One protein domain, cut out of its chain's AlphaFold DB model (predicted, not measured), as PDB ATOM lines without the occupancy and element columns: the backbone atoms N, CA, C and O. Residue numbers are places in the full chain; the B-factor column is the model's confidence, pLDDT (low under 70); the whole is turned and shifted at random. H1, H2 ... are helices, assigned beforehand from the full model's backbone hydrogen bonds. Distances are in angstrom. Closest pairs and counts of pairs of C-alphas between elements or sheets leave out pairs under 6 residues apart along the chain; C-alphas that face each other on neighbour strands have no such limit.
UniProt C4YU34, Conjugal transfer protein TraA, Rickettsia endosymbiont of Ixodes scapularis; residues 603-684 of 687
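This is residues 603 to 684 of the 687 residues of the protein "Conjugal transfer protein TraA" of Rickettsia endosymbiont of Ixodes scapularis (UniProt C4YU34). The long helix H4 and the short helix H2 cross nearly at right angles, and the last residues, 678 to 684, stick out from the body as a free end. H1 lies beyond H2, away from most of H4, and a long loop, residues 614 to 641, swings out from H1 and folds back to H2. The printed part has 82 residues, with four named helices in the order H1, H2, H3, H4 and no named strand; its class is all helix. It is only just compact, close to loose, with a radius of gyration of the C-alphas of 13.9 A and spans of 37 by 33 by 22 A.

Find C-alpha 603 at (43.292, -27.712, -42.305); from there H1 runs to residue 613, 15.2 A. H2, residues 642 to 649, begins at (43.051, -40.844, -41.720) and covers 10.5 A. H3 is residues 653 to 656, 5.0 A. H4, residues 664 to 682, runs 27.1 A to C-alpha 682 at (53.634, -57.983, -46.890).

Start at H1: it only just touches H2, with 3 pairs of C-alphas within 8 A, the closest those of Leu 608 and Pro 642, 6.3 A apart. They form a helical hairpin, at a shallow tilt of 17 degrees, opposite ways. In the link between them, residues 631 to 632 pair antiparallel with 638 to 639. H2 touches H4, about perpendicular at 81 degrees, with the closest C-alphas, Asn 647 and Val 673, 5.0 A apart; H4 touches with residues 668 to 676 alone. H3 is close to H2 but not clearly touching, Ile 649 and Val 655 having the closest C-alphas, 6.9 A apart. H3 is apart from H1 and H4. In H1, H2 and H4 every O i to N i+4 pair is within hydrogen-bond range; H3 is too short for one.

Look at Gly 622 and Gly 684 for the two C-alphas farthest apart, 42.1 A. The printed part has no cut; the link from H1 to H2, 28 residues, is long. Mean pLDDT of the printed part is 74.1, with values under 70 at residues 614 to 621, 623 to 630, 635 to 636 and 676 to 684.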
ATOM      1  N   LYS A 603      44.180 -26.860 -41.509       81.75
ATOM      2  CA  LYS A 603      43.292 -27.712 -42.305       81.75
ATOM      3  C   LYS A 603      43.534 -29.189 -42.009       81.75
ATOM      4  O   LYS A 603      42.567 -29.898 -41.760       81.75
ATOM      5  N   ILE A 604      44.791 -29.638 -41.985       82.12
ATOM      6  CA  ILE A 604      45.120 -31.044 -41.703       82.12
ATOM      7  C   ILE A 604      44.629 -31.440 -40.307       82.12
ATOM      8  O   ILE A 604      43.956 -32.457 -40.170       82.12
ATOM      9  N   LYS A 605      44.875 -30.615 -39.280       82.94
ATOM     10  CA  LYS A 605      44.377 -30.874 -37.916       82.94
ATOM     11  C   LYS A 605      42.855 -30.966 -37.867       82.94
ATOM     12  O   LYS A 605      42.315 -31.885 -37.259       82.94
ATOM     13  N   LYS A 606      42.160 -30.033 -38.519       80.25
ATOM     14  CA  LYS A 606      40.695 -30.027 -38.581       80.25
ATOM     15  C   LYS A 606      40.160 -31.271 -39.290       80.25
ATOM     16  O   LYS A 606      39.218 -31.885 -38.803       80.25
ATOM     17  N   ASP A 607      40.765 -31.641 -40.410       81.31
ATOM     18  CA  ASP A 607      40.398 -32.811 -41.202       81.31
ATOM     19  C   ASP A 607      40.595 -34.111 -40.409       81.31
ATOM     20  O   ASP A 607      39.690 -34.944 -40.361       81.31
ATOM     21  N   LEU A 608      41.728 -34.254 -39.715       83.31
ATOM     22  CA  LEU A 608      41.986 -35.385 -38.823       83.31
ATOM     23  C   LEU A 608      40.999 -35.425 -37.658       83.31
ATOM     24  O   LEU A 608      40.484 -36.494 -37.351       83.31
ATOM     25  N   GLN A 609      40.666 -34.279 -37.060       81.50
ATOM     26  CA  GLN A 609      39.664 -34.218 -35.997       81.50
ATOM     27  C   GLN A 609      38.276 -34.632 -36.500       81.50
ATOM     28  O   GLN A 609      37.580 -35.379 -35.822       81.50
ATOM     29  N   ILE A 610      37.872 -34.193 -37.699       77.56
ATOM     30  CA  ILE A 610      36.609 -34.617 -38.327       77.56
ATOM     31  C   ILE A 610      36.599 -36.137 -38.511       77.56
ATOM     32  O   ILE A 610      35.603 -36.791 -38.201       77.56
ATOM     33  N   MET A 611      37.708 -36.705 -38.988       77.31
ATOM     34  CA  MET A 611      37.832 -38.150 -39.156       77.31
ATOM     35  C   MET A 611      37.895 -38.902 -37.825       77.31
ATOM     36  O   MET A 611      37.361 -39.996 -37.755       77.31
ATOM     37  N   GLN A 612      38.494 -38.351 -36.769       77.56
ATOM     38  CA  GLN A 612      38.505 -38.967 -35.436       77.56
ATOM     39  C   GLN A 612      37.111 -38.943 -34.803       77.56
ATOM     40  O   GLN A 612      36.633 -39.977 -34.348       77.56
ATOM     41  N   ASN A 613      36.418 -37.803 -34.863       74.31
ATOM     42  CA  ASN A 613      35.044 -37.648 -34.373       74.31
ATOM     43  C   ASN A 613      34.078 -38.618 -35.062       74.31
ATOM     44  O   ASN A 613      33.133 -39.102 -34.454       74.31
ATOM     45  N   LYS A 614      34.333 -38.939 -36.333       67.69
ATOM     46  CA  LYS A 614      33.576 -39.933 -37.099       67.69
ATOM     47  C   LYS A 614      33.646 -41.344 -36.484       67.69
ATOM     48  O   LYS A 614      32.714 -42.118 -36.677       67.69
ATOM     49  N   PHE A 615      34.713 -41.677 -35.756       63.47
ATOM     50  CA  PHE A 615      34.870 -42.955 -35.052       63.47
ATOM     51  C   PHE A 615      34.592 -42.863 -33.542       63.47
ATOM     52  O   PHE A 615      34.692 -43.881 -32.859       63.47
ATOM     53  N   ASP A 616      34.230 -41.687 -33.019       68.00
ATOM     54  CA  ASP A 616      33.813 -41.525 -31.625       68.00
ATOM     55  C   ASP A 616      32.343 -41.968 -31.470       68.00
ATOM     56  O   ASP A 616      31.450 -41.338 -32.048       68.00
ATOM     57  N   PRO A 617      32.054 -43.026 -30.683       63.47
ATOM     58  CA  PRO A 617      30.692 -43.520 -30.469       63.47
ATOM     59  C   PRO A 617      29.738 -42.483 -29.861       63.47
ATOM     60  O   PRO A 617      28.525 -42.655 -29.945       63.47
ATOM     61  N   ASN A 618      30.272 -41.432 -29.231       67.69
ATOM     62  CA  ASN A 618      29.499 -40.402 -28.541       67.69
ATOM     63  C   ASN A 618      29.304 -39.126 -29.376       67.69
ATOM     64  O   ASN A 618      28.690 -38.167 -28.901       67.69
ATOM     65  N   TYR A 619      29.816 -39.080 -30.609       68.94
ATOM     66  CA  TYR A 619      29.693 -37.908 -31.467       68.94
ATOM     67  C   TYR A 619      28.315 -37.854 -32.143       68.94
ATOM     68  O   TYR A 619      27.922 -38.761 -32.877       68.94
ATOM     69  N   ASN A 620      27.560 -36.774 -31.912       68.38
ATOM     70  CA  ASN A 620      26.228 -36.602 -32.495       68.38
ATOM     71  C   ASN A 620      26.319 -36.271 -33.995       68.38
ATOM     72  O   ASN A 620      26.634 -35.144 -34.379       68.38
ATOM     73  N   LEU A 621      26.012 -37.256 -34.839       61.81
ATOM     74  CA  LEU A 621      26.041 -37.142 -36.300       61.81
ATOM     75  C   LEU A 621      24.786 -36.470 -36.900       61.81
ATOM     76  O   LEU A 621      24.768 -36.177 -38.100       61.81
ATOM     77  N   GLY A 622      23.747 -36.203 -36.096       71.25
ATOM     78  CA  GLY A 622      22.443 -35.752 -36.593       71.25
ATOM     79  C   GLY A 622      21.849 -36.741 -37.607       71.25
ATOM     80  O   GLY A 622      21.948 -37.951 -37.424       71.25
ATOM     81  N   ASP A 623      21.287 -36.230 -38.708       67.31
ATOM     82  CA  ASP A 623      20.692 -37.043 -39.788       67.31
ATOM     83  C   ASP A 623      21.720 -37.605 -40.798       67.31
ATOM     84  O   ASP A 623      21.349 -38.207 -41.808       67.31
ATOM     85  N   LYS A 624      23.025 -37.385 -40.584       59.56
ATOM     86  CA  LYS A 624      24.080 -37.811 -41.519       59.56
ATOM     87  C   LYS A 624      24.585 -39.209 -41.174       59.56
ATOM     88  O   LYS A 624      24.876 -39.505 -40.018       59.56
ATOM     89  N   ARG A 625      24.775 -40.071 -42.180       61.09
ATOM     90  CA  ARG A 625      25.410 -41.381 -41.970       61.09
ATOM     91  C   ARG A 625      26.926 -41.225 -41.953       61.09
ATOM     92  O   ARG A 625      27.490 -40.338 -42.588       61.09
ATOM     93  N   PHE A 626      27.608 -42.163 -41.303       58.91
ATOM     94  CA  PHE A 626      29.073 -42.237 -41.259       58.91
ATOM     95  C   PHE A 626      29.730 -42.172 -42.654       58.91
ATOM     96  O   PHE A 626      30.750 -41.509 -42.835       58.91
ATOM     97  N   CYS A 627      29.142 -42.827 -43.662       60.91
ATOM     98  CA  CYS A 627      29.638 -42.798 -45.043       60.91
ATOM     99  C   CYS A 627      29.463 -41.440 -45.741       60.91
ATOM    100  O   CYS A 627      30.138 -41.189 -46.736       60.91
ATOM    101  N   ASP A 628      28.612 -40.561 -45.208       63.44
ATOM    102  CA  ASP A 628      28.362 -39.227 -45.750       63.44
ATOM    103  C   ASP A 628      29.407 -38.201 -45.240       63.44
ATOM    104  O   ASP A 628      29.506 -37.095 -45.775       63.44
ATOM    105  N   ILE A 629      30.233 -38.563 -44.240       66.31
ATOM    106  CA  ILE A 629      31.373 -37.757 -43.769       66.31
ATOM    107  C   ILE A 629      32.619 -38.124 -44.576       66.31
ATOM    108  O   ILE A 629      33.365 -39.061 -44.262       66.31
ATOM    109  N   VAL A 630      32.818 -37.339 -45.630       69.31
ATOM    110  CA  VAL A 630      33.949 -37.414 -46.551       69.31
ATOM    111  C   VAL A 630      34.789 -36.154 -46.398       69.31
ATOM    112  O   VAL A 630      34.271 -35.039 -46.476       69.31
ATOM    113  N   VAL A 631      36.094 -36.322 -46.206       72.75
ATOM    114  CA  VAL A 631      37.044 -35.207 -46.201       72.75
ATOM    115  C   VAL A 631      37.768 -35.169 -47.537       72.75
ATOM    116  O   VAL A 631      38.114 -36.208 -48.097       72.75
ATOM    117  N   HIS A 632      38.019 -33.964 -48.040       76.00
ATOM    118  CA  HIS A 632      38.744 -33.754 -49.285       76.00
ATOM    119  C   HIS A 632      40.156 -33.228 -49.022       76.00
ATOM    120  O   HIS A 632      40.356 -32.290 -48.243       76.00
ATOM    121  N   ASP A 633      41.140 -33.807 -49.706       75.00
ATOM    122  CA  ASP A 633      42.510 -33.294 -49.696       75.00
ATOM    123  C   ASP A 633      42.663 -31.991 -50.508       75.00
ATOM    124  O   ASP A 633      41.705 -31.432 -51.047       75.00
ATOM    125  N   PHE A 634      43.891 -31.477 -50.582       71.88
ATOM    126  CA  PHE A 634      44.225 -30.225 -51.273       71.88
ATOM    127  C   PHE A 634      44.136 -30.301 -52.812       71.88
ATOM    128  O   PHE A 634      44.301 -29.274 -53.487       71.88
ATOM    129  N   GLN A 635      43.874 -31.493 -53.359       67.25
ATOM    130  CA  GLN A 635      43.621 -31.767 -54.776       67.25
ATOM    131  C   GLN A 635      42.138 -32.097 -55.041       67.25
ATOM    132  O   GLN A 635      41.739 -32.263 -56.192       67.25
ATOM    133  N   GLY A 636      41.306 -32.144 -53.993       64.81
ATOM    134  CA  GLY A 636      39.871 -32.418 -54.070       64.81
ATOM    135  C   GLY A 636      39.503 -33.902 -54.007       64.81
ATOM    136  O   GLY A 636      38.318 -34.234 -54.091       64.81
ATOM    137  N   LYS A 637      40.470 -34.809 -53.830       71.19
ATOM    138  CA  LYS A 637      40.196 -36.243 -53.719       71.19
ATOM    139  C   LYS A 637      39.602 -36.556 -52.347       71.19
ATOM    140  O   LYS A 637      40.049 -36.040 -51.326       71.19
ATOM    141  N   SER A 638      38.564 -37.385 -52.349       74.75
ATOM    142  CA  SER A 638      37.822 -37.816 -51.165       74.75
ATOM    143  C   SER A 638      38.552 -38.911 -50.392       74.75
ATOM    144  O   SER A 638      38.987 -39.895 -50.992       74.75
ATOM    145  N   HIS A 639      38.577 -38.788 -49.067       77.12
ATOM    146  CA  HIS A 639      39.159 -39.758 -48.145       77.12
ATOM    147  C   HIS A 639      38.181 -40.080 -47.013       77.12
ATOM    148  O   HIS A 639      37.480 -39.199 -46.507       77.12
ATOM    149  N   LEU A 640      38.131 -41.358 -46.634       75.00
ATOM    150  CA  LEU A 640      37.230 -41.876 -45.596       75.00
ATOM    151  C   LEU A 640      37.946 -42.224 -44.289       75.00
ATOM    152  O   LEU A 640      37.267 -42.288 -43.260       75.00
ATOM    153  N   VAL A 641      39.260 -42.457 -44.349       79.19
ATOM    154  CA  VAL A 641      40.109 -42.869 -43.227       79.19
ATOM    155  C   VAL A 641      41.364 -41.979 -43.138       79.19
ATOM    156  O   VAL A 641      41.866 -41.552 -44.188       79.19
ATOM    157  N   PRO A 642      41.869 -41.685 -41.923       83.00
ATOM    158  CA  PRO A 642      43.051 -40.844 -41.720       83.00
ATOM    159  C   PRO A 642      44.310 -41.334 -42.439       83.00
ATOM    160  O   PRO A 642      45.068 -40.525 -42.969       83.00
ATOM    161  N   GLU A 643      44.534 -42.646 -42.499       84.00
ATOM    162  CA  GLU A 643      45.761 -43.240 -43.033       84.00
ATOM    163  C   GLU A 643      45.913 -42.971 -44.538       84.00
ATOM    164  O   GLU A 643      46.983 -42.565 -45.000       84.00
ATOM    165  N   ASP A 644      44.828 -43.126 -45.303       83.31
ATOM    166  CA  ASP A 644      44.796 -42.867 -46.748       83.31
ATOM    167  C   ASP A 644      44.964 -41.377 -47.067       83.31
ATOM    168  O   ASP A 644      45.681 -41.006 -48.008       83.31
ATOM    169  N   TYR A 645      44.345 -40.523 -46.251       84.25
ATOM    170  CA  TYR A 645      44.456 -39.071 -46.346       84.25
ATOM    171  C   TYR A 645      45.893 -38.603 -46.089       84.25
ATOM    172  O   TYR A 645      46.478 -37.913 -46.927       84.25
ATOM    173  N   LEU A 646      46.503 -39.049 -44.987       87.31
ATOM    174  CA  LEU A 646      47.878 -38.705 -44.619       87.31
ATOM    175  C   LEU A 646      48.903 -39.263 -45.611       87.31
ATOM    176  O   LEU A 646      49.844 -38.560 -45.976       87.31
ATOM    177  N   ASN A 647      48.711 -40.486 -46.112       84.44
ATOM    178  CA  ASN A 647      49.566 -41.056 -47.155       84.44
ATOM    179  C   ASN A 647      49.453 -40.285 -48.483       84.44
ATOM    180  O   ASN A 647      50.443 -40.154 -49.203       84.44
ATOM    181  N   THR A 648      48.273 -39.749 -48.812       82.50
ATOM    182  CA  THR A 648      48.089 -38.913 -50.008       82.50
ATOM    183  C   THR A 648      48.759 -37.549 -49.837       82.50
ATOM    184  O   THR A 648      49.495 -37.129 -50.729       82.50
ATOM    185  N   ILE A 649      48.614 -36.909 -48.669       83.00
ATOM    186  CA  ILE A 649      49.325 -35.660 -48.342       83.00
ATOM    187  C   ILE A 649      50.839 -35.861 -48.372       83.00
ATOM    188  O   ILE A 649      51.544 -35.058 -48.972       83.00
ATOM    189  N   GLY A 650      51.348 -36.954 -47.794       81.81
ATOM    190  CA  GLY A 650      52.781 -37.260 -47.760       81.81
ATOM    191  C   GLY A 650      53.432 -37.412 -49.138       81.81
ATOM    192  O   GLY A 650      54.653 -37.331 -49.255       81.81
ATOM    193  N   ARG A 651      52.630 -37.612 -50.192       80.00
ATOM    194  CA  ARG A 651      53.077 -37.688 -51.592       80.00
ATOM    195  C   ARG A 651      52.914 -36.365 -52.345       80.00
ATOM    196  O   ARG A 651      53.475 -36.223 -53.432       80.00
ATOM    197  N   ASP A 652      52.172 -35.405 -51.795       76.12
ATOM    198  CA  ASP A 652      51.949 -34.097 -52.404       76.12
ATOM    199  C   ASP A 652      53.111 -33.144 -52.087       76.12
ATOM    200  O   ASP A 652      53.184 -32.528 -51.023       76.12
ATOM    201  N   LYS A 653      54.023 -32.990 -53.051       73.94
ATOM    202  CA  LYS A 653      55.193 -32.108 -52.921       73.94
ATOM    203  C   LYS A 653      54.819 -30.638 -52.682       73.94
ATOM    204  O   LYS A 653      55.575 -29.943 -52.008       73.94
ATOM    205  N   GLN A 654      53.680 -30.164 -53.199       70.62
ATOM    206  CA  GLN A 654      53.261 -28.762 -53.053       70.62
ATOM    207  C   GLN A 654      52.762 -28.448 -51.645       70.62
ATOM    208  O   GLN A 654      52.851 -27.301 -51.210       70.62
ATOM    209  N   VAL A 655      52.242 -29.454 -50.942       72.75
ATOM    210  CA  VAL A 655      51.802 -29.340 -49.549       72.75
ATOM    211  C   VAL A 655      52.968 -29.623 -48.603       72.75
ATOM    212  O   VAL A 655      53.199 -28.860 -47.669       72.75
ATOM    213  N   MET A 656      53.760 -30.664 -48.879       78.56
ATOM    214  CA  MET A 656      54.872 -31.091 -48.020       78.56
ATOM    215  C   MET A 656      55.974 -30.039 -47.854       78.56
ATOM    216  O   MET A 656      56.620 -30.019 -46.811       78.56
ATOM    217  N   GLN A 657      56.169 -29.134 -48.819       78.50
ATOM    218  CA  GLN A 657      57.123 -28.022 -48.677       78.50
ATOM    219  C   GLN A 657      56.755 -27.025 -47.559       78.50
ATOM    220  O   GLN A 657      57.623 -26.297 -47.086       78.50
ATOM    221  N   TYR A 658      55.488 -26.995 -47.129       77.06
ATOM    222  CA  TYR A 658      54.995 -26.124 -46.056       77.06
ATOM    223  C   TYR A 658      54.828 -26.855 -44.719       77.06
ATOM    224  O   TYR A 658      54.374 -26.259 -43.747       77.06
ATOM    225  N   ILE A 659      55.179 -28.141 -44.646       80.25
ATOM    226  CA  ILE A 659      55.082 -28.923 -43.413       80.25
ATOM    227  C   ILE A 659      56.474 -29.037 -42.802       80.25
ATOM    228  O   ILE A 659      57.389 -29.604 -43.398       80.25
ATOM    229  N   SER A 660      56.632 -28.527 -41.579       79.81
ATOM    230  CA  SER A 660      57.901 -28.647 -40.861       79.81
ATOM    231  C   SER A 660      58.211 -30.120 -40.552       79.81
ATOM    232  O   SER A 660      57.377 -30.778 -39.917       79.81
ATOM    233  N   PRO A 661      59.404 -30.647 -40.900       77.38
ATOM    234  CA  PRO A 661      59.780 -32.040 -40.632       77.38
ATOM    235  C   PRO A 661      59.754 -32.438 -39.149       77.38
ATOM    236  O   PRO A 661      59.667 -33.622 -38.831       77.38
ATOM    237  N   SER A 662      59.853 -31.464 -38.240       77.25
ATOM    238  CA  SER A 662      59.813 -31.676 -36.790       77.25
ATOM    239  C   SER A 662      58.403 -31.599 -36.188       77.25
ATOM    240  O   SER A 662      58.243 -31.919 -35.008       77.25
ATOM    241  N   SER A 663      57.390 -31.204 -36.970       81.38
ATOM    242  CA  SER A 663      56.000 -31.091 -36.509       81.38
ATOM    243  C   SER A 663      55.378 -32.454 -36.184       81.38
ATOM    244  O   SER A 663      55.771 -33.492 -36.719       81.38
ATOM    245  N   GLU A 664      54.375 -32.456 -35.309       82.19
ATOM    246  CA  GLU A 664      53.607 -33.660 -34.965       82.19
ATOM    247  C   GLU A 664      52.853 -34.218 -36.182       82.19
ATOM    248  O   GLU A 664      52.934 -35.413 -36.458       82.19
ATOM    249  N   ILE A 665      52.297 -33.329 -37.015       83.19
ATOM    250  CA  ILE A 665      51.694 -33.669 -38.313       83.19
ATOM    251  C   ILE A 665      52.698 -34.410 -39.210       83.19
ATOM    252  O   ILE A 665      52.361 -35.427 -39.811       83.19
ATOM    253  N   ALA A 666      53.950 -33.946 -39.297       83.00
ATOM    254  CA  ALA A 666      54.967 -34.618 -40.108       83.00
ATOM    255  C   ALA A 666      55.295 -36.028 -39.596       83.00
ATOM    256  O   ALA A 666      55.540 -36.932 -40.399       83.00
ATOM    257  N   LYS A 667      55.287 -36.238 -38.273       84.94
ATOM    258  CA  LYS A 667      55.489 -37.565 -37.670       84.94
ATOM    259  C   LYS A 667      54.329 -38.502 -38.001       84.94
ATOM    260  O   LYS A 667      54.584 -39.644 -38.387       84.94
ATOM    261  N   GLU A 668      53.092 -38.018 -37.917       84.81
ATOM    262  CA  GLU A 668      51.892 -38.777 -38.285       84.81
ATOM    263  C   GLU A 668      51.889 -39.155 -39.771       84.81
ATOM    264  O   GLU A 668      51.728 -40.330 -40.105       84.81
ATOM    265  N   ILE A 669      52.184 -38.201 -40.665       86.00
ATOM    266  CA  ILE A 669      52.321 -38.453 -42.110       86.00
ATOM    267  C   ILE A 669      53.390 -39.518 -42.368       86.00
ATOM    268  O   ILE A 669      53.157 -40.475 -43.107       86.00
ATOM    269  N   LYS A 670      54.566 -39.391 -41.743       84.31
ATOM    270  CA  LYS A 670      55.670 -40.345 -41.921       84.31
ATOM    271  C   LYS A 670      55.307 -41.744 -41.421       84.31
ATOM    272  O   LYS A 670      55.682 -42.725 -42.064       84.31
ATOM    273  N   SER A 671      54.580 -41.837 -40.309       84.38
ATOM    274  CA  SER A 671      54.070 -43.102 -39.774       84.38
ATOM    275  C   SER A 671      53.090 -43.764 -40.750       84.38
ATOM    276  O   SER A 671      53.299 -44.915 -41.134       84.38
ATOM    277  N   ALA A 672      52.103 -43.013 -41.250       82.62
ATOM    278  CA  ALA A 672      51.109 -43.508 -42.205       82.62
ATOM    279  C   ALA A 672      51.749 -43.974 -43.528       82.62
ATOM    280  O   ALA A 672      51.456 -45.061 -44.026       82.62
ATOM    281  N   VAL A 673      52.693 -43.201 -44.079       82.38
ATOM    282  CA  VAL A 673      53.420 -43.573 -45.308       82.38
ATOM    283  C   VAL A 673      54.246 -44.851 -45.105       82.38
ATOM    284  O   VAL A 673      54.296 -45.705 -46.000       82.38
ATOM    285  N   LYS A 674      54.871 -45.019 -43.933       80.81
ATOM    286  CA  LYS A 674      55.648 -46.219 -43.590       80.81
ATOM    287  C   LYS A 674      54.751 -47.453 -43.466       80.81
ATOM    288  O   LYS A 674      55.048 -48.465 -44.095       80.81
ATOM    289  N   GLN A 675      53.628 -47.342 -42.757       76.62
ATOM    290  CA  GLN A 675      52.659 -48.431 -42.600       76.62
ATOM    291  C   GLN A 675      52.106 -48.906 -43.949       76.62
ATOM    292  O   GLN A 675      52.103 -50.102 -44.225       76.62
ATOM    293  N   VAL A 676      51.722 -47.990 -44.845       69.94
ATOM    294  CA  VAL A 676      51.235 -48.361 -46.188       69.94
ATOM    295  C   VAL A 676      52.317 -49.075 -47.009       69.94
ATOM    296  O   VAL A 676      52.016 -49.980 -47.790       69.94
ATOM    297  N   SER A 677      53.582 -48.690 -46.837       65.00
ATOM    298  CA  SER A 677      54.712 -49.327 -47.522       65.00
ATOM    299  C   SER A 677      54.972 -50.747 -46.995       65.00
ATOM    300  O   SER A 677      55.186 -51.662 -47.787       65.00
ATOM    301  N   GLU A 678      54.876 -50.959 -45.679       66.38
ATOM    302  CA  GLU A 678      55.003 -52.273 -45.025       66.38
ATOM    303  C   GLU A 678      53.826 -53.213 -45.360       66.38
ATOM    304  O   GLU A 678      54.026 -54.407 -45.605       66.38
ATOM    305  N   VAL A 679      52.602 -52.682 -45.468       62.88
ATOM    306  CA  VAL A 679      51.416 -53.439 -45.912       62.88
ATOM    307  C   VAL A 679      51.553 -53.883 -47.375       62.88
ATOM    308  O   VAL A 679      51.253 -55.027 -47.705       62.88
ATOM    309  N   LYS A 680      52.077 -53.032 -48.266       58.94
ATOM    310  CA  LYS A 680      52.315 -53.414 -49.674       58.94
ATOM    311  C   LYS A 680      53.419 -54.461 -49.832       58.94
ATOM    312  O   LYS A 680      53.273 -55.375 -50.643       58.94
ATOM    313  N   LEU A 681      54.477 -54.364 -49.024       55.97
ATOM    314  CA  LEU A 681      55.559 -55.353 -48.968       55.97
ATOM    315  C   LEU A 681      55.070 -56.717 -48.459       55.97
ATOM    316  O   LEU A 681      55.428 -57.741 -49.038       55.97
ATOM    317  N   SER A 682      54.220 -56.742 -47.428       54.97
ATOM    318  CA  SER A 682      53.634 -57.983 -46.890       54.97
ATOM    319  C   SER A 682      52.566 -58.608 -47.798       54.97
ATOM    320  O   SER A 682      52.384 -59.821 -47.771       54.97
ATOM    321  N   GLN A 683      51.917 -57.817 -48.661       57.12
ATOM    322  CA  GLN A 683      50.976 -58.290 -49.688       57.12
ATOM    323  C   GLN A 683      51.645 -58.674 -51.025       57.12
ATOM    324  O   GLN A 683      50.952 -58.977 -51.994       57.12
ATOM    325  N   GLY A 684      52.981 -58.667 -51.108       41.34
ATOM    326  CA  GLY A 684      53.720 -59.067 -52.313       41.34
ATOM    327  C   GLY A 684      53.640 -58.074 -53.483       41.34
ATOM    328  O   GLY A 684      54.069 -58.394 -54.591       41.34
TER     329      GLY A 684